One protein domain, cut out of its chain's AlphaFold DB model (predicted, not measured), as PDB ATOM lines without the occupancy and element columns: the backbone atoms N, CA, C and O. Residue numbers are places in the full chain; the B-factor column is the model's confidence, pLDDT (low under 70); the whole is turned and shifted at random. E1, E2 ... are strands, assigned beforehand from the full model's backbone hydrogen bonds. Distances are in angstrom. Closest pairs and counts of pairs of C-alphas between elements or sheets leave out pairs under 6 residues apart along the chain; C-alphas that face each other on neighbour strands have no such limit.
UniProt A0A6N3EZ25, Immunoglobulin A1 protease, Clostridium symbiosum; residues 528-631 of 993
ATOM      1  N   THR A 528    -102.590-113.989-149.689       93.00
ATOM      2  CA  THR A 528    -103.121-115.096-148.890       93.00
ATOM      3  C   THR A 528    -102.025-115.630-147.979       93.00
ATOM      4  O   THR A 528    -100.928-115.946-148.428       93.00
ATOM      5  N   ILE A 529    -102.316-115.732-146.683       95.75
ATOM      6  CA  ILE A 529    -101.414-116.335-145.700       95.75
ATOM      7  C   ILE A 529    -102.138-117.537-145.093       95.75
ATOM      8  O   ILE A 529    -103.128-117.337-144.386       95.75
ATOM      9  N   PRO A 530    -101.694-118.775-145.357       93.94
ATOM     10  CA  PRO A 530    -102.275-119.942-144.721       93.94
ATOM     11  C   PRO A 530    -101.864-120.015-143.247       93.94
ATOM     12  O   PRO A 530    -100.905-119.386-142.793       93.94
ATOM     13  N   GLN A 531    -102.598-120.821-142.486       94.12
ATOM     14  CA  GLN A 531    -102.156-121.222-141.157       94.12
ATOM     15  C   GLN A 531    -100.858-122.036-141.262       94.12
ATOM     16  O   GLN A 531    -100.721-122.880-142.147       94.12
ATOM     17  N   ILE A 532     -99.910-121.784-140.357       95.38
ATOM     18  CA  ILE A 532     -98.654-122.535-140.302       95.38
ATOM     19  C   ILE A 532     -98.831-123.716-139.362       95.38
ATOM     20  O   ILE A 532     -98.922-123.544-138.145       95.38
ATOM     21  N   ASP A 533     -98.805-124.907-139.940       94.62
ATOM     22  CA  ASP A 533     -98.870-126.172-139.225       94.62
ATOM     23  C   ASP A 533     -97.564-126.950-139.424       94.62
ATOM     24  O   ASP A 533     -96.877-126.806-140.437       94.62
ATOM     25  N   THR A 534     -97.212-127.794-138.457       93.31
ATOM     26  CA  THR A 534     -96.063-128.703-138.572       93.31
ATOM     27  C   THR A 534     -96.401-130.071-138.008       93.31
ATOM     28  O   THR A 534     -97.162-130.213-137.053       93.31
ATOM     29  N   ILE A 535     -95.767-131.094-138.572       90.12
ATOM     30  CA  ILE A 535     -95.819-132.462-138.061       90.12
ATOM     31  C   ILE A 535     -94.460-132.788-137.457       90.12
ATOM     32  O   ILE A 535     -93.421-132.498-138.050       90.12
ATOM     33  N   SER A 536     -94.459-133.398-136.280       86.88
ATOM     34  CA  SER A 536     -93.246-133.901-135.640       86.88
ATOM     35  C   SER A 536     -93.550-135.262-135.026       86.88
ATOM     36  O   SER A 536     -94.554-135.426-134.343       86.88
ATOM     37  N   SER A 537     -92.744-136.275-135.359       81.88
ATOM     38  CA  SER A 537     -92.888-137.664-134.877       81.88
ATOM     39  C   SER A 537     -94.321-138.238-134.893       81.88
ATOM     40  O   SER A 537     -94.691-139.029-134.028       81.88
ATOM     41  N   GLY A 538     -95.133-137.860-135.887       81.44
ATOM     42  CA  GLY A 538     -96.530-138.297-136.032       81.44
ATOM     43  C   GLY A 538     -97.567-137.467-135.258       81.44
ATOM     44  O   GLY A 538     -98.763-137.693-135.433       81.44
ATOM     45  N   THR A 539     -97.137-136.493-134.454       85.25
ATOM     46  CA  THR A 539     -97.991-135.508-133.780       85.25
ATOM     47  C   THR A 539     -98.186-134.281-134.673       85.25
ATOM     48  O   THR A 539     -97.219-133.729-135.201       85.25
ATOM     49  N   TYR A 540     -99.435-133.832-134.815       90.19
ATOM     50  CA  TYR A 540     -99.785-132.596-135.517       90.19
ATOM     51  C   TYR A 540     -99.779-131.415-134.548       90.19
ATOM     52  O   TYR A 540    -100.431-131.464-133.503       90.19
ATOM     53  N   TYR A 541     -99.077-130.350-134.924       91.75
ATOM     54  CA  TYR A 541     -99.072-129.078-134.218       91.75
ATOM     55  C   TYR A 541     -99.649-128.007-135.135       91.75
ATOM     56  O   TYR A 541     -99.150-127.794-136.242       91.75
ATOM     57  N   TYR A 542    -100.698-127.349-134.655       94.00
ATOM     58  CA  TYR A 542    -101.449-126.355-135.407       94.00
ATOM     59  C   TYR A 542    -101.078-124.945-134.964       94.00
ATOM     60  O   TYR A 542    -100.850-124.720-133.773       94.00
ATOM     61  N   ASP A 543    -101.067-124.005-135.906       93.19
ATOM     62  CA  ASP A 543    -100.828-122.582-135.644       93.19
ATOM     63  C   ASP A 543     -99.518-122.311-134.886       93.19
ATOM     64  O   ASP A 543     -99.467-121.584-133.890       93.19
ATOM     65  N   VAL A 544     -98.437-122.941-135.342       95.00
ATOM     66  CA  VAL A 544     -97.152-122.949-134.629       95.00
ATOM     67  C   VAL A 544     -96.336-121.676-134.801       95.00
ATOM     68  O   VAL A 544     -95.323-121.496-134.123       95.00
ATOM     69  N   ALA A 545     -96.761-120.781-135.688       95.12
ATOM     70  CA  ALA A 545     -96.145-119.483-135.880       95.12
ATOM     71  C   ALA A 545     -97.149-118.458-136.403       95.12
ATOM     72  O   ALA A 545     -98.032-118.768-137.202       95.12
ATOM     73  N   MET A 546     -96.948-117.210-135.993       93.94
ATOM     74  CA  MET A 546     -97.572-116.060-136.623       93.94
ATOM     75  C   MET A 546     -96.776-115.689-137.878       93.94
ATOM     76  O   MET A 546     -95.541-115.641-137.852       93.94
ATOM     77  N   LEU A 547     -97.483-115.410-138.969       95.75
ATOM     78  CA  LEU A 547     -96.931-114.882-140.211       95.75
ATOM     79  C   LEU A 547     -97.799-113.710-140.649       95.75
ATOM     80  O   LEU A 547     -99.021-113.837-140.753       95.75
ATOM     81  N   GLU A 548     -97.159-112.571-140.870       96.38
ATOM     82  CA  GLU A 548     -97.820-111.351-141.308       96.38
ATOM     83  C   GLU A 548     -97.081-110.770-142.508       96.38
ATOM     84  O   GLU A 548     -95.851-110.786-142.562       96.38
ATOM     85  N   ALA A 549     -97.833-110.236-143.464       97.12
ATOM     86  CA  ALA A 549     -97.306-109.495-144.599       97.12
ATOM     87  C   ALA A 549     -97.889-108.084-144.606       97.12
ATOM     88  O   ALA A 549     -99.052-107.869-144.270       97.12
ATOM     89  N   ARG A 550     -97.095-107.096-145.004       96.81
ATOM     90  CA  ARG A 550     -97.536-105.705-145.091       96.81
ATOM     91  C   ARG A 550     -96.853-105.008-146.258       96.81
ATOM     92  O   ARG A 550     -95.628-104.988-146.331       96.81
ATOM     93  N   GLY A 551     -97.646-104.403-147.140       96.00
ATOM     94  CA  GLY A 551     -97.127-103.520-148.182       96.00
ATOM     95  C   GLY A 551     -96.424-102.292-147.591       96.00
ATOM     96  O   GLY A 551     -96.816-101.779-146.541       96.00
ATOM     97  N   ASP A 552     -95.384-101.815-148.260       93.31
ATOM     98  CA  ASP A 552     -94.648-100.623-147.856       93.31
ATOM     99  C   ASP A 552     -95.484 -99.357-148.099       93.31
ATOM    100  O   ASP A 552     -95.990 -99.113-149.200       93.31
ATOM    101  N   GLY A 553     -95.655 -98.554-147.046       92.56
ATOM    102  CA  GLY A 553     -96.449 -97.327-147.061       92.56
ATOM    103  C   GLY A 553     -97.314 -97.123-145.814       92.56
ATOM    104  O   GLY A 553     -97.683 -98.053-145.094       92.56
ATOM    105  N   ASN A 554     -97.681 -95.863-145.569       93.62
ATOM    106  CA  ASN A 554     -98.418 -95.457-144.365       93.62
ATOM    107  C   ASN A 554     -99.856 -95.992-144.315       93.62
ATOM    108  O   ASN A 554    -100.412 -96.155-143.231       93.62
ATOM    109  N   TYR A 555    -100.446 -96.270-145.478       95.50
ATOM    110  CA  TYR A 555    -101.849 -96.659-145.605       95.50
ATOM    111  C   TYR A 555    -102.065 -98.174-145.580       95.50
ATOM    112  O   TYR A 555    -103.187 -98.614-145.347       95.50
ATOM    113  N   TYR A 556    -101.014 -98.974-145.788       96.38
ATOM    114  CA  TYR A 556    -101.095-100.434-145.753       96.38
ATOM    115  C   TYR A 556    -101.266-100.960-144.329       96.38
ATOM    116  O   TYR A 556    -100.543-100.565-143.406       96.38
ATOM    117  N   ARG A 557    -102.185-101.915-144.168       93.62
ATOM    118  CA  ARG A 557    -102.357-102.704-142.942       93.62
ATOM    119  C   ARG A 557    -101.614-104.032-143.047       93.62
ATOM    120  O   ARG A 557    -101.359-104.516-144.143       93.62
ATOM    121  N   ALA A 558    -101.284-104.611-141.894       94.62
ATOM    122  CA  ALA A 558    -100.815-105.987-141.839       94.62
ATOM    123  C   ALA A 558    -101.937-106.945-142.275       94.62
ATOM    124  O   ALA A 558    -103.100-106.769-141.894       94.62
ATOM    125  N   VAL A 559    -101.546-107.925-143.082       95.62
ATOM    126  CA  VAL A 559    -102.330-109.046-143.599       95.62
ATOM    127  C   VAL A 559    -101.818-110.304-142.905       95.62
ATOM    128  O   VAL A 559    -100.613-110.459-142.718       95.62
ATOM    129  N   ASN A 560    -102.723-111.192-142.507       95.44
ATOM    130  CA  ASN A 560    -102.409-112.476-141.879       95.44
ATOM    131  C   ASN A 560    -103.524-113.489-142.178       95.44
ATOM    132  O   ASN A 560    -104.498-113.160-142.856       95.44
ATOM    133  N   LYS A 561    -103.420-114.710-141.644       93.12
ATOM    134  CA  LYS A 561    -104.400-115.783-141.898       93.12
ATOM    135  C   LYS A 561    -105.863-115.422-141.608       93.12
ATOM    136  O   LYS A 561    -106.763-115.987-142.215       93.12
ATOM    137  N   GLY A 562    -106.109-114.510-140.663       90.06
ATOM    138  CA  GLY A 562    -107.454-114.074-140.276       90.06
ATOM    139  C   GLY A 562    -107.880-112.757-140.924       90.06
ATOM    140  O   GLY A 562    -109.045-112.376-140.829       90.06
ATOM    141  N   LYS A 563    -106.950-112.047-141.567       91.44
ATOM    142  CA  LYS A 563    -107.192-110.751-142.196       91.44
ATOM    143  C   LYS A 563    -106.523-110.716-143.560       91.44
ATOM    144  O   LYS A 563    -105.338-110.407-143.657       91.44
ATOM    145  N   ARG A 564    -107.315-110.986-144.598       90.44
ATOM    146  CA  ARG A 564    -106.926-110.818-146.000       90.44
ATOM    147  C   ARG A 564    -106.812-109.345-146.385       90.44
ATOM    148  O   ARG A 564    -107.455-108.480-145.788       90.44
ATOM    149  N   GLY A 565    -105.987-109.082-147.388       93.75
ATOM    150  CA  GLY A 565    -105.839-107.766-147.989       93.75
ATOM    151  C   GLY A 565    -104.912-107.815-149.193       93.75
ATOM    152  O   GLY A 565    -104.200-108.798-149.402       93.75
ATOM    153  N   ALA A 566    -104.923-106.741-149.969       96.56
ATOM    154  CA  ALA A 566    -104.194-106.658-151.220       96.56
ATOM    155  C   ALA A 566    -103.067-105.623-151.187       96.56
ATOM    156  O   ALA A 566    -103.102-104.641-150.438       96.56
ATOM    157  N   VAL A 567    -102.062-105.841-152.034       97.56
ATOM    158  CA  VAL A 567    -100.940-104.923-152.243       97.56
ATOM    159  C   VAL A 567    -100.828-104.555-153.716       97.56
ATOM    160  O   VAL A 567    -101.006-105.398-154.591       97.56
ATOM    161  N   ALA A 568    -100.568-103.277-154.002       96.88
ATOM    162  CA  ALA A 568    -100.372-102.811-155.370       96.88
ATOM    163  C   ALA A 568     -99.099-103.433-155.977       96.88
ATOM    164  O   ALA A 568     -98.087-103.551-155.275       96.88
ATOM    165  N   PRO A 569     -99.107-103.795-157.271       96.00
ATOM    166  CA  PRO A 569     -97.942-104.388-157.920       96.00
ATOM    167  C   PRO A 569     -96.726-103.454-157.856       96.00
ATOM    168  O   PRO A 569     -96.851-102.226-157.866       96.00
ATOM    169  N   GLY A 570     -95.530-104.031-157.767       95.25
ATOM    170  CA  GLY A 570     -94.272-103.285-157.682       95.25
ATOM    171  C   GLY A 570     -93.968-102.675-156.307       95.25
ATOM    172  O   GLY A 570     -92.852-102.195-156.095       95.25
ATOM    173  N   LYS A 571     -94.902-102.702-155.346       96.25
ATOM    174  CA  LYS A 571     -94.624-102.292-153.961       96.25
ATOM    175  C   LYS A 571     -93.804-103.356-153.234       96.25
ATOM    176  O   LYS A 571     -94.002-104.552-153.428       96.25
ATOM    177  N   SER A 572     -92.883-102.912-152.379       96.50
ATOM    178  CA  SER A 572     -92.192-103.812-151.453       96.50
ATOM    179  C   SER A 572     -93.192-104.328-150.420       96.50
ATOM    180  O   SER A 572     -93.990-103.556-149.900       96.50
ATOM    181  N   VAL A 573     -93.135-105.615-150.103       97.88
ATOM    182  CA  VAL A 573     -93.919-106.260-149.050       97.88
ATOM    183  C   VAL A 573     -92.953-106.728-147.979       97.88
ATOM    184  O   VAL A 573     -92.032-107.483-148.278       97.88
ATOM    185  N   THR A 574     -93.155-106.281-146.744       97.38
ATOM    186  CA  THR A 574     -92.436-106.782-145.571       97.38
ATOM    187  C   THR A 574     -93.201-107.957-144.985       97.38
ATOM    188  O   THR A 574     -94.397-107.850-144.722       97.38
ATOM    189  N   VAL A 575     -92.505-109.064-144.764       97.56
ATOM    190  CA  VAL A 575     -93.011-110.287-144.150       97.56
ATOM    191  C   VAL A 575     -92.327-110.466-142.800       97.56
ATOM    192  O   VAL A 575     -91.097-110.511-142.719       97.56
ATOM    193  N   THR A 576     -93.118-110.567-141.740       95.62
ATOM    194  CA  THR A 576     -92.657-110.820-140.372       95.62
ATOM    195  C   THR A 576     -93.205-112.141-139.880       95.62
ATOM    196  O   THR A 576     -94.354-112.493-140.142       95.62
ATOM    197  N   THR A 577     -92.390-112.880-139.136       93.62
ATOM    198  CA  THR A 577     -92.818-114.156-138.572       93.62
ATOM    199  C   THR A 577     -92.218-114.400-137.200       93.62
ATOM    200  O   THR A 577     -91.084-114.008-136.922       93.62
ATOM    201  N   SER A 578     -92.998-115.038-136.331       93.12
ATOM    202  CA  SER A 578     -92.580-115.388-134.978       93.12
ATOM    203  C   SER A 578     -93.205-116.713-134.538       93.12
ATOM    204  O   SER A 578     -94.412-116.887-134.720       93.12
ATOM    205  N   PRO A 579     -92.439-117.628-133.919       94.19
ATOM    206  CA  PRO A 579     -92.975-118.892-133.423       94.19
ATOM    207  C   PRO A 579     -93.925-118.692-132.235       94.19
ATOM    208  O   PRO A 579     -93.628-117.939-131.304       94.19
ATOM    209  N   ASN A 580     -95.013-119.460-132.208       94.12
ATOM    210  CA  ASN A 580     -95.943-119.561-131.083       94.12
ATOM    211  C   ASN A 580     -95.432-120.603-130.073       94.12
ATOM    212  O   ASN A 580     -95.981-121.693-129.916       94.12
ATOM    213  N   ASN A 581     -94.324-120.276-129.408       92.56
ATOM    214  CA  ASN A 581     -93.675-121.161-128.442       92.56
ATOM    215  C   ASN A 581     -94.476-121.293-127.139       92.56
ATOM    216  O   ASN A 581     -94.880-120.293-126.547       92.56
ATOM    217  N   THR A 582     -94.586-122.516-126.621       89.38
ATOM    218  CA  THR A 582     -95.157-122.814-125.296       89.38
ATOM    219  C   THR A 582     -94.070-123.328-124.347       89.38
ATOM    220  O   THR A 582     -92.890-123.379-124.707       89.38
ATOM    221  N   GLU A 583     -94.417-123.676-123.106       85.12
ATOM    222  CA  GLU A 583     -93.480-124.356-122.195       85.12
ATOM    223  C   GLU A 583     -93.110-125.765-122.687       85.12
ATOM    224  O   GLU A 583     -91.982-126.208-122.482       85.12
ATOM    225  N   GLU A 584     -94.032-126.445-123.373       83.00
ATOM    226  CA  GLU A 584     -93.888-127.847-123.786       83.00
ATOM    227  C   GLU A 584     -93.368-128.024-125.218       83.00
ATOM    228  O   GLU A 584     -92.814-129.074-125.546       83.00
ATOM    229  N   ALA A 585     -93.553-127.020-126.079       90.19
ATOM    230  CA  ALA A 585     -93.166-127.086-127.480       90.19
ATOM    231  C   ALA A 585     -92.454-125.805-127.917       90.19
ATOM    232  O   ALA A 585     -92.965-124.692-127.760       90.19
ATOM    233  N   LYS A 586     -91.262-125.986-128.490       93.56
ATOM    234  CA  LYS A 586     -90.484-124.921-129.117       93.56
ATOM    235  C   LYS A 586     -90.424-125.149-130.619       93.56
ATOM    236  O   LYS A 586     -90.123-126.251-131.071       93.56
ATOM    237  N   PHE A 587     -90.686-124.100-131.379       93.88
ATOM    238  CA  PHE A 587     -90.685-124.087-132.830       93.88
ATOM    239  C   PHE A 587     -89.658-123.088-133.342       93.88
ATOM    240  O   PHE A 587     -89.418-122.035-132.745       93.88
ATOM    241  N   GLN A 588     -89.060-123.426-134.475       92.00
ATOM    242  CA  GLN A 588     -88.106-122.579-135.171       92.00
ATOM    243  C   GLN A 588     -88.377-122.651-136.668       92.00
ATOM    244  O   GLN A 588     -88.734-123.711-137.184       92.00
ATOM    245  N   MET A 589     -88.224-121.518-137.349       92.81
ATOM    246  CA  MET A 589     -88.397-121.452-138.793       92.81
ATOM    247  C   MET A 589     -87.328-122.289-139.500       92.81
ATOM    248  O   MET A 589     -86.163-122.293-139.091       92.81
ATOM    249  N   ASP A 590     -87.737-122.987-140.551       90.94
ATOM    250  CA  ASP A 590     -86.873-123.770-141.422       90.94
ATOM    251  C   ASP A 590     -86.743-123.060-142.775       90.94
ATOM    252  O   ASP A 590     -87.711-122.944-143.522       90.94
ATOM    253  N   GLY A 591     -85.550-122.537-143.069       91.50
ATOM    254  CA  GLY A 591     -85.312-121.713-144.257       91.50
ATOM    255  C   GLY A 591     -85.805-120.270-144.103       91.50
ATOM    256  O   GLY A 591     -85.621-119.649-143.053       91.50
ATOM    257  N   VAL A 592     -86.389-119.727-145.172       94.69
ATOM    258  CA  VAL A 592     -86.953-118.370-145.238       94.69
ATOM    259  C   VAL A 592     -88.408-118.436-145.707       94.69
ATOM    260  O   VAL A 592     -88.779-119.406-146.368       94.69
ATOM    261  N   PRO A 593     -89.245-117.426-145.412       96.69
ATOM    262  CA  PRO A 593     -90.569-117.345-146.006       96.69
ATOM    263  C   PRO A 593     -90.503-117.320-147.536       96.69
ATOM    264  O   PRO A 593     -89.573-116.760-148.129       96.69
ATOM    265  N   THR A 594     -91.519-117.886-148.165       97.38
ATOM    266  CA  THR A 594     -91.668-117.985-149.618       97.38
ATOM    267  C   THR A 594     -92.960-117.319-150.071       97.38
ATOM    268  O   THR A 594     -93.869-117.084-149.273       97.38
ATOM    269  N   TYR A 595     -93.040-116.984-151.354       96.94
ATOM    270  CA  TYR A 595     -94.244-116.441-151.975       96.94
ATOM    271  C   TYR A 595     -94.452-117.003-153.385       96.94
ATOM    272  O   TYR A 595     -93.487-117.352-154.069       96.94
ATOM    273  N   THR A 596     -95.698-117.099-153.840       95.56
ATOM    274  CA  THR A 596     -96.014-117.541-155.208       95.56
ATOM    275  C   THR A 596     -95.915-116.389-156.205       95.56
ATOM    276  O   THR A 596     -96.433-115.306-155.957       95.56
ATOM    277  N   ALA A 597     -95.287-116.627-157.354       91.56
ATOM    278  CA  ALA A 597     -95.293-115.697-158.479       91.56
ATOM    279  C   ALA A 597     -95.207-116.460-159.814       91.56
ATOM    280  O   ALA A 597     -95.005-117.678-159.831       91.56
ATOM    281  N   VAL A 598     -95.254-115.751-160.944       81.38
ATOM    282  CA  VAL A 598     -95.087-116.336-162.276       81.38
ATOM    283  C   VAL A 598     -93.779-117.129-162.306       81.38
ATOM    284  O   VAL A 598     -92.690-116.592-162.044       81.38
ATOM    285  N   GLY A 599     -93.907-118.418-162.625       78.25
ATOM    286  CA  GLY A 599     -92.810-119.387-162.652       78.25
ATOM    287  C   GLY A 599     -92.684-120.270-161.405       78.25
ATOM    288  O   GLY A 599     -91.814-121.138-161.403       78.25
ATOM    289  N   GLY A 600     -93.536-120.092-160.389       90.06
ATOM    290  CA  GLY A 600     -93.605-120.939-159.196       90.06
ATOM    291  C   GLY A 600     -93.298-120.202-157.891       90.06
ATOM    292  O   GLY A 600     -93.370-118.978-157.796       90.06
ATOM    293  N   GLU A 601     -92.966-120.974-156.862       94.44
ATOM    294  CA  GLU A 601     -92.625-120.462-155.534       94.44
ATOM    295  C   GLU A 601     -91.236-119.798-155.526       94.44
ATOM    296  O   GLU A 601     -90.282-120.314-156.111       94.44
ATOM    297  N   LYS A 602     -91.127-118.632-154.881       95.94
ATOM    298  CA  LYS A 602     -89.902-117.827-154.780       95.94
ATOM    299  C   LYS A 602     -89.578-117.515-153.325       95.94
ATOM    300  O   LYS A 602     -90.467-117.281-152.512       95.94
ATOM    301  N   GLU A 603     -88.291-117.473-153.005       96.50
ATOM    302  CA  GLU A 603     -87.807-117.089-151.678       96.50
ATOM    303  C   GLU A 603     -87.884-115.572-151.468       96.50
ATOM    304  O   GLU A 603     -87.639-114.772-152.377       96.50
ATOM    305  N   THR A 604     -88.211-115.168-150.244       96.75
ATOM    306  CA  THR A 604     -88.104-113.772-149.809       96.75
ATOM    307  C   THR A 604     -86.653-113.396-149.487       96.75
ATOM    308  O   THR A 604     -85.797-114.244-149.244       96.75
ATOM    309  N   THR A 605     -86.351-112.096-149.465       96.69
ATOM    310  CA  THR A 605     -85.016-111.577-149.125       96.69
ATOM    311  C   THR A 605     -84.956-111.154-147.660       96.69
ATOM    312  O   THR A 605     -85.727-110.290-147.237       96.69
ATOM    313  N   TYR A 606     -84.020-111.721-146.892       94.69
ATOM    314  CA  TYR A 606     -83.772-111.324-145.502       94.69
ATOM    315  C   TYR A 606     -83.272-109.878-145.410       94.69
ATOM    316  O   TYR A 606     -82.377-109.477-146.157       94.69
ATOM    317  N   ARG A 607     -83.815-109.109-144.460       90.19
ATOM    318  CA  ARG A 607     -83.413-107.720-144.211       90.19
ATOM    319  C   ARG A 607     -82.659-107.572-142.890       90.19
ATOM    320  O   ARG A 607     -81.450-107.366-142.893       90.19
ATOM    321  N   ASN A 608     -83.372-107.630-141.767       86.06
ATOM    322  CA  ASN A 608     -82.837-107.558-140.403       86.06
ATOM    323  C   ASN A 608     -83.945-107.968-139.417       86.06
ATOM    324  O   ASN A 608     -85.122-107.810-139.720       86.06
ATOM    325  N   GLY A 609     -83.592-108.463-138.231       77.69
ATOM    326  CA  GLY A 609     -84.532-108.585-137.111       77.69
ATOM    327  C   GLY A 609     -85.671-109.586-137.320       77.69
ATOM    328  O   GLY A 609     -86.682-109.486-136.638       77.69
ATOM    329  N   GLY A 610     -85.526-110.534-138.254       81.19
ATOM    330  CA  GLY A 610     -86.593-111.475-138.618       81.19
ATOM    331  C   GLY A 610     -87.580-110.932-139.656       81.19
ATOM    332  O   GLY A 610     -88.595-111.573-139.916       81.19
ATOM    333  N   GLU A 611     -87.280-109.778-140.260       93.31
ATOM    334  CA  GLU A 611     -88.021-109.230-141.395       93.31
ATOM    335  C   GLU A 611     -87.473-109.752-142.725       93.31
ATOM    336  O   GLU A 611     -86.262-109.737-142.984       93.31
ATOM    337  N   TYR A 612     -88.400-110.135-143.594       96.75
ATOM    338  CA  TYR A 612     -88.155-110.558-144.963       96.75
ATOM    339  C   TYR A 612     -88.897-109.644-145.926       96.75
ATOM    340  O   TYR A 612     -89.868-108.996-145.549       96.75
ATOM    341  N   THR A 613     -88.444-109.561-147.172       97.44
ATOM    342  CA  THR A 613     -89.057-108.679-148.169       97.44
ATOM    343  C   THR A 613     -89.171-109.331-149.539       97.44
ATOM    344  O   THR A 613     -88.335-110.151-149.918       97.44
ATOM    345  N   PHE A 614     -90.199-108.953-150.293       97.56
ATOM    346  CA  PHE A 614     -90.318-109.234-151.724       97.56
ATOM    347  C   PHE A 614     -91.034-108.080-152.437       97.56
ATOM    348  O   PHE A 614     -91.601-107.202-151.789       97.56
ATOM    349  N   THR A 615     -90.993-108.050-153.767       97.25
ATOM    350  CA  THR A 615     -91.748-107.077-154.570       97.25
ATOM    351  C   THR A 615     -93.043-107.718-155.041       97.25
ATOM    352  O   THR A 615     -92.995-108.781-155.657       97.25
ATOM    353  N   MET A 616     -94.179-107.075-154.770       97.00
ATOM    354  CA  MET A 616     -95.494-107.606-155.123       97.00
ATOM    355  C   MET A 616     -95.605-107.829-156.644       97.00
ATOM    356  O   MET A 616     -95.419-106.861-157.395       97.00
ATOM    357  N   PRO A 617     -95.881-109.060-157.113       96.31
ATOM    358  CA  PRO A 617     -96.087-109.338-158.531       96.31
ATOM    359  C   PRO A 617     -97.445-108.812-159.023       96.31
ATOM    360  O   PRO A 617     -98.290-108.380-158.240       96.31
ATOM    361  N   GLU A 618     -97.658-108.855-160.339       93.69
ATOM    362  CA  GLU A 618     -98.949-108.547-160.971       93.69
ATOM    363  C   GLU A 618     -99.915-109.751-160.929       93.69
ATOM    364  O   GLU A 618    -100.549-110.087-161.926       93.69
ATOM    365  N   GLU A 619     -99.999-110.433-159.783       92.50
ATOM    366  CA  GLU A 619    -100.893-111.575-159.558       92.50
ATOM    367  C   GLU A 619    -101.169-111.801-158.061       92.50
ATOM    368  O   GLU A 619    -100.375-111.420-157.193       92.50
ATOM    369  N   ASN A 620    -102.291-112.458-157.753       93.19
ATOM    370  CA  ASN A 620    -102.604-112.883-156.388       93.19
ATOM    371  C   ASN A 620    -101.504-113.820-155.864       93.19
ATOM    372  O   ASN A 620    -101.065-114.735-156.556       93.19
ATOM    373  N   THR A 621    -101.052-113.580-154.636       93.94
ATOM    374  CA  THR A 621     -99.839-114.178-154.077       93.94
ATOM    375  C   THR A 621    -100.138-114.879-152.757       93.94
ATOM    376  O   THR A 621    -100.701-114.288-151.839       93.94
ATOM    377  N   GLU A 622     -99.708-116.125-152.618       95.50
ATOM    378  CA  GLU A 622     -99.695-116.835-151.345       95.50
ATOM    379  C   GLU A 622     -98.316-116.703-150.692       95.50
ATOM    380  O   GLU A 622     -97.310-116.946-151.354       95.50
ATOM    381  N   VAL A 623     -98.258-116.322-149.412       97.00
ATOM    382  CA  VAL A 623     -97.015-116.180-148.633       97.00
ATOM    383  C   VAL A 623     -96.971-117.249-147.545       97.00
ATOM    384  O   VAL A 623     -97.880-117.330-146.719       97.00
ATOM    385  N   LYS A 624     -95.905-118.051-147.516       96.31
ATOM    386  CA  LYS A 624     -95.727-119.196-146.611       96.31
ATOM    387  C   LYS A 624     -94.461-119.066-145.779       96.31
ATOM    388  O   LYS A 624     -93.507-118.400-146.162       96.31
ATOM    389  N   ALA A 625     -94.441-119.757-144.648       96.00
ATOM    390  CA  ALA A 625     -93.226-120.038-143.897       96.00
ATOM    391  C   ALA A 625     -93.325-121.447-143.312       96.00
ATOM    392  O   ALA A 625     -94.401-121.877-142.897       96.00
ATOM    393  N   VAL A 626     -92.199-122.156-143.275       95.12
ATOM    394  CA  VAL A 626     -92.122-123.506-142.715       95.12
ATOM    395  C   VAL A 626     -91.502-123.423-141.330       95.12
ATOM    396  O   VAL A 626     -90.477-122.776-141.135       95.12
ATOM    397  N   TYR A 627     -92.125-124.077-140.358       94.50
ATOM    398  CA  TYR A 627     -91.610-124.191-138.998       94.50
ATOM    399  C   TYR A 627     -91.454-125.654-138.634       94.50
ATOM    400  O   TYR A 627     -92.226-126.498-139.075       94.50
ATOM    401  N   LYS A 628     -90.467-125.943-137.790       93.00
ATOM    402  CA  LYS A 628     -90.224-127.271-137.235       93.00
ATOM    403  C   LYS A 628     -90.153-127.210-135.720       93.00
ATOM    404  O   LYS A 628     -89.687-126.220-135.152       93.00
ATOM    405  N   LYS A 629     -90.592-128.279-135.060       93.62
ATOM    406  CA  LYS A 629     -90.400-128.434-133.617       93.62
ATOM    407  C   LYS A 629     -88.935-128.772-133.329       93.62
ATOM    408  O   LYS A 629     -88.391-129.708-133.917       93.62
ATOM    409  N   VAL A 630     -88.308-128.007-132.444       93.88
ATOM    410  CA  VAL A 630     -86.888-128.121-132.076       93.88
ATOM    411  C   VAL A 630     -86.734-128.581-130.632       93.88
ATOM    412  O   VAL A 630     -87.610-128.344-129.803       93.88
ATOM    413  N   ALA A 631     -85.605-129.221-130.332       93.06
ATOM    414  CA  ALA A 631     -85.292-129.713-128.997       93.06
ATOM    415  C   ALA A 631     -85.155-128.565-127.991       93.06
ATOM    416  O   ALA A 631     -84.370-127.639-128.200       93.06
TER     417      ALA A 631
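Overview. This is residues 528 to 631 of the 993 residues of the protein "Immunoglobulin A1 protease" of Clostridium symbiosum (UniProt A0A6N3EZ25). Two small antiparallel sheets, E3 E5 E10 E9 and E8 E7 E11, stand partly face to face as a sandwich that is only partly formed, and E8 runs on into E9, passing from one sheet to the other. E11 runs nearly straight on into E12, which pairs with E6 at one end of the domain, where the hairpin E1 E2 also lies; towards the other end a long loop, residues 552 to 564, folds back beside E3. The printed part has 104 residues, with twelve named strands, E1 to E12 in order along the chain, and no named helix; the class is all strand. It is compact, with a radius of gyration of the C-alphas of 14.0 A and spans of 41 by 30 by 25 A.

Arrangement. E1, residues 534 to 536, and E2, residues 539 to 541, form a hairpin, with N 534 and O 541 2.9 A apart. E3, residues 545 to 551, is antiparallel to E5, residues 572 to 579, at 166 degrees, with N 546 and O 578 2.9 A apart. E4, residues 565 to 567, pairs with no named strand; its closest C-alpha to E3 is that of Val 567, 5.7 A from that of Gly 551. E10, residues 611 to 615, is antiparallel to E5, with N 573 and O 614 2.8 A apart. E9, residues 605 to 608, forms a hairpin with E10, with N 605 and O 613 2.8 A apart. This sheet is strongly twisted, with E3 and E9 as edge strands. E7, residues 594 to 597, and E8, residues 600 to 603, form a hairpin, with N 595 and O 602 2.8 A apart. E11, residues 621 to 624, is antiparallel to E7, with N 594 and O 624 2.9 A apart. E8 and E9 meet only through their link. The closest C-alphas of E3 and E11 are those of Leu 547 and Lys 624, 7.8 A apart. E5 and E11 are only just apart, at 8.4 A. E12, residues 627 to 630, is antiparallel to E6, residues 586 to 589, with N 588 and O 628 2.9 A apart. The closest C-alphas of E1 and E12 are those of Thr 534 and Lys 628, 6.2 A apart.

Along the chain. E1 begins at C-alpha 534, (-96.063, -128.703, -138.572). E3 is 20.2 A long from first to last C-alpha. E5, the longest strand with 8 residues, begins at C-alpha 572, (-92.192, -103.812, -151.453), and is 23.5 A long. E10 is 13.9 A long. E12 ends at C-alpha 630, (-86.888, -128.121, -132.076).

Size, cuts and confidence. The two C-alphas farthest apart are those of Gly 538 and Asn 554, at 43.7 A. The printed part has no cut. The link from E3 to E4, of 13 residues, is long; that from E5 to E6 is short, and the others are tight. The mean pLDDT of the printed part is 93.2, and no printed residue is under 70.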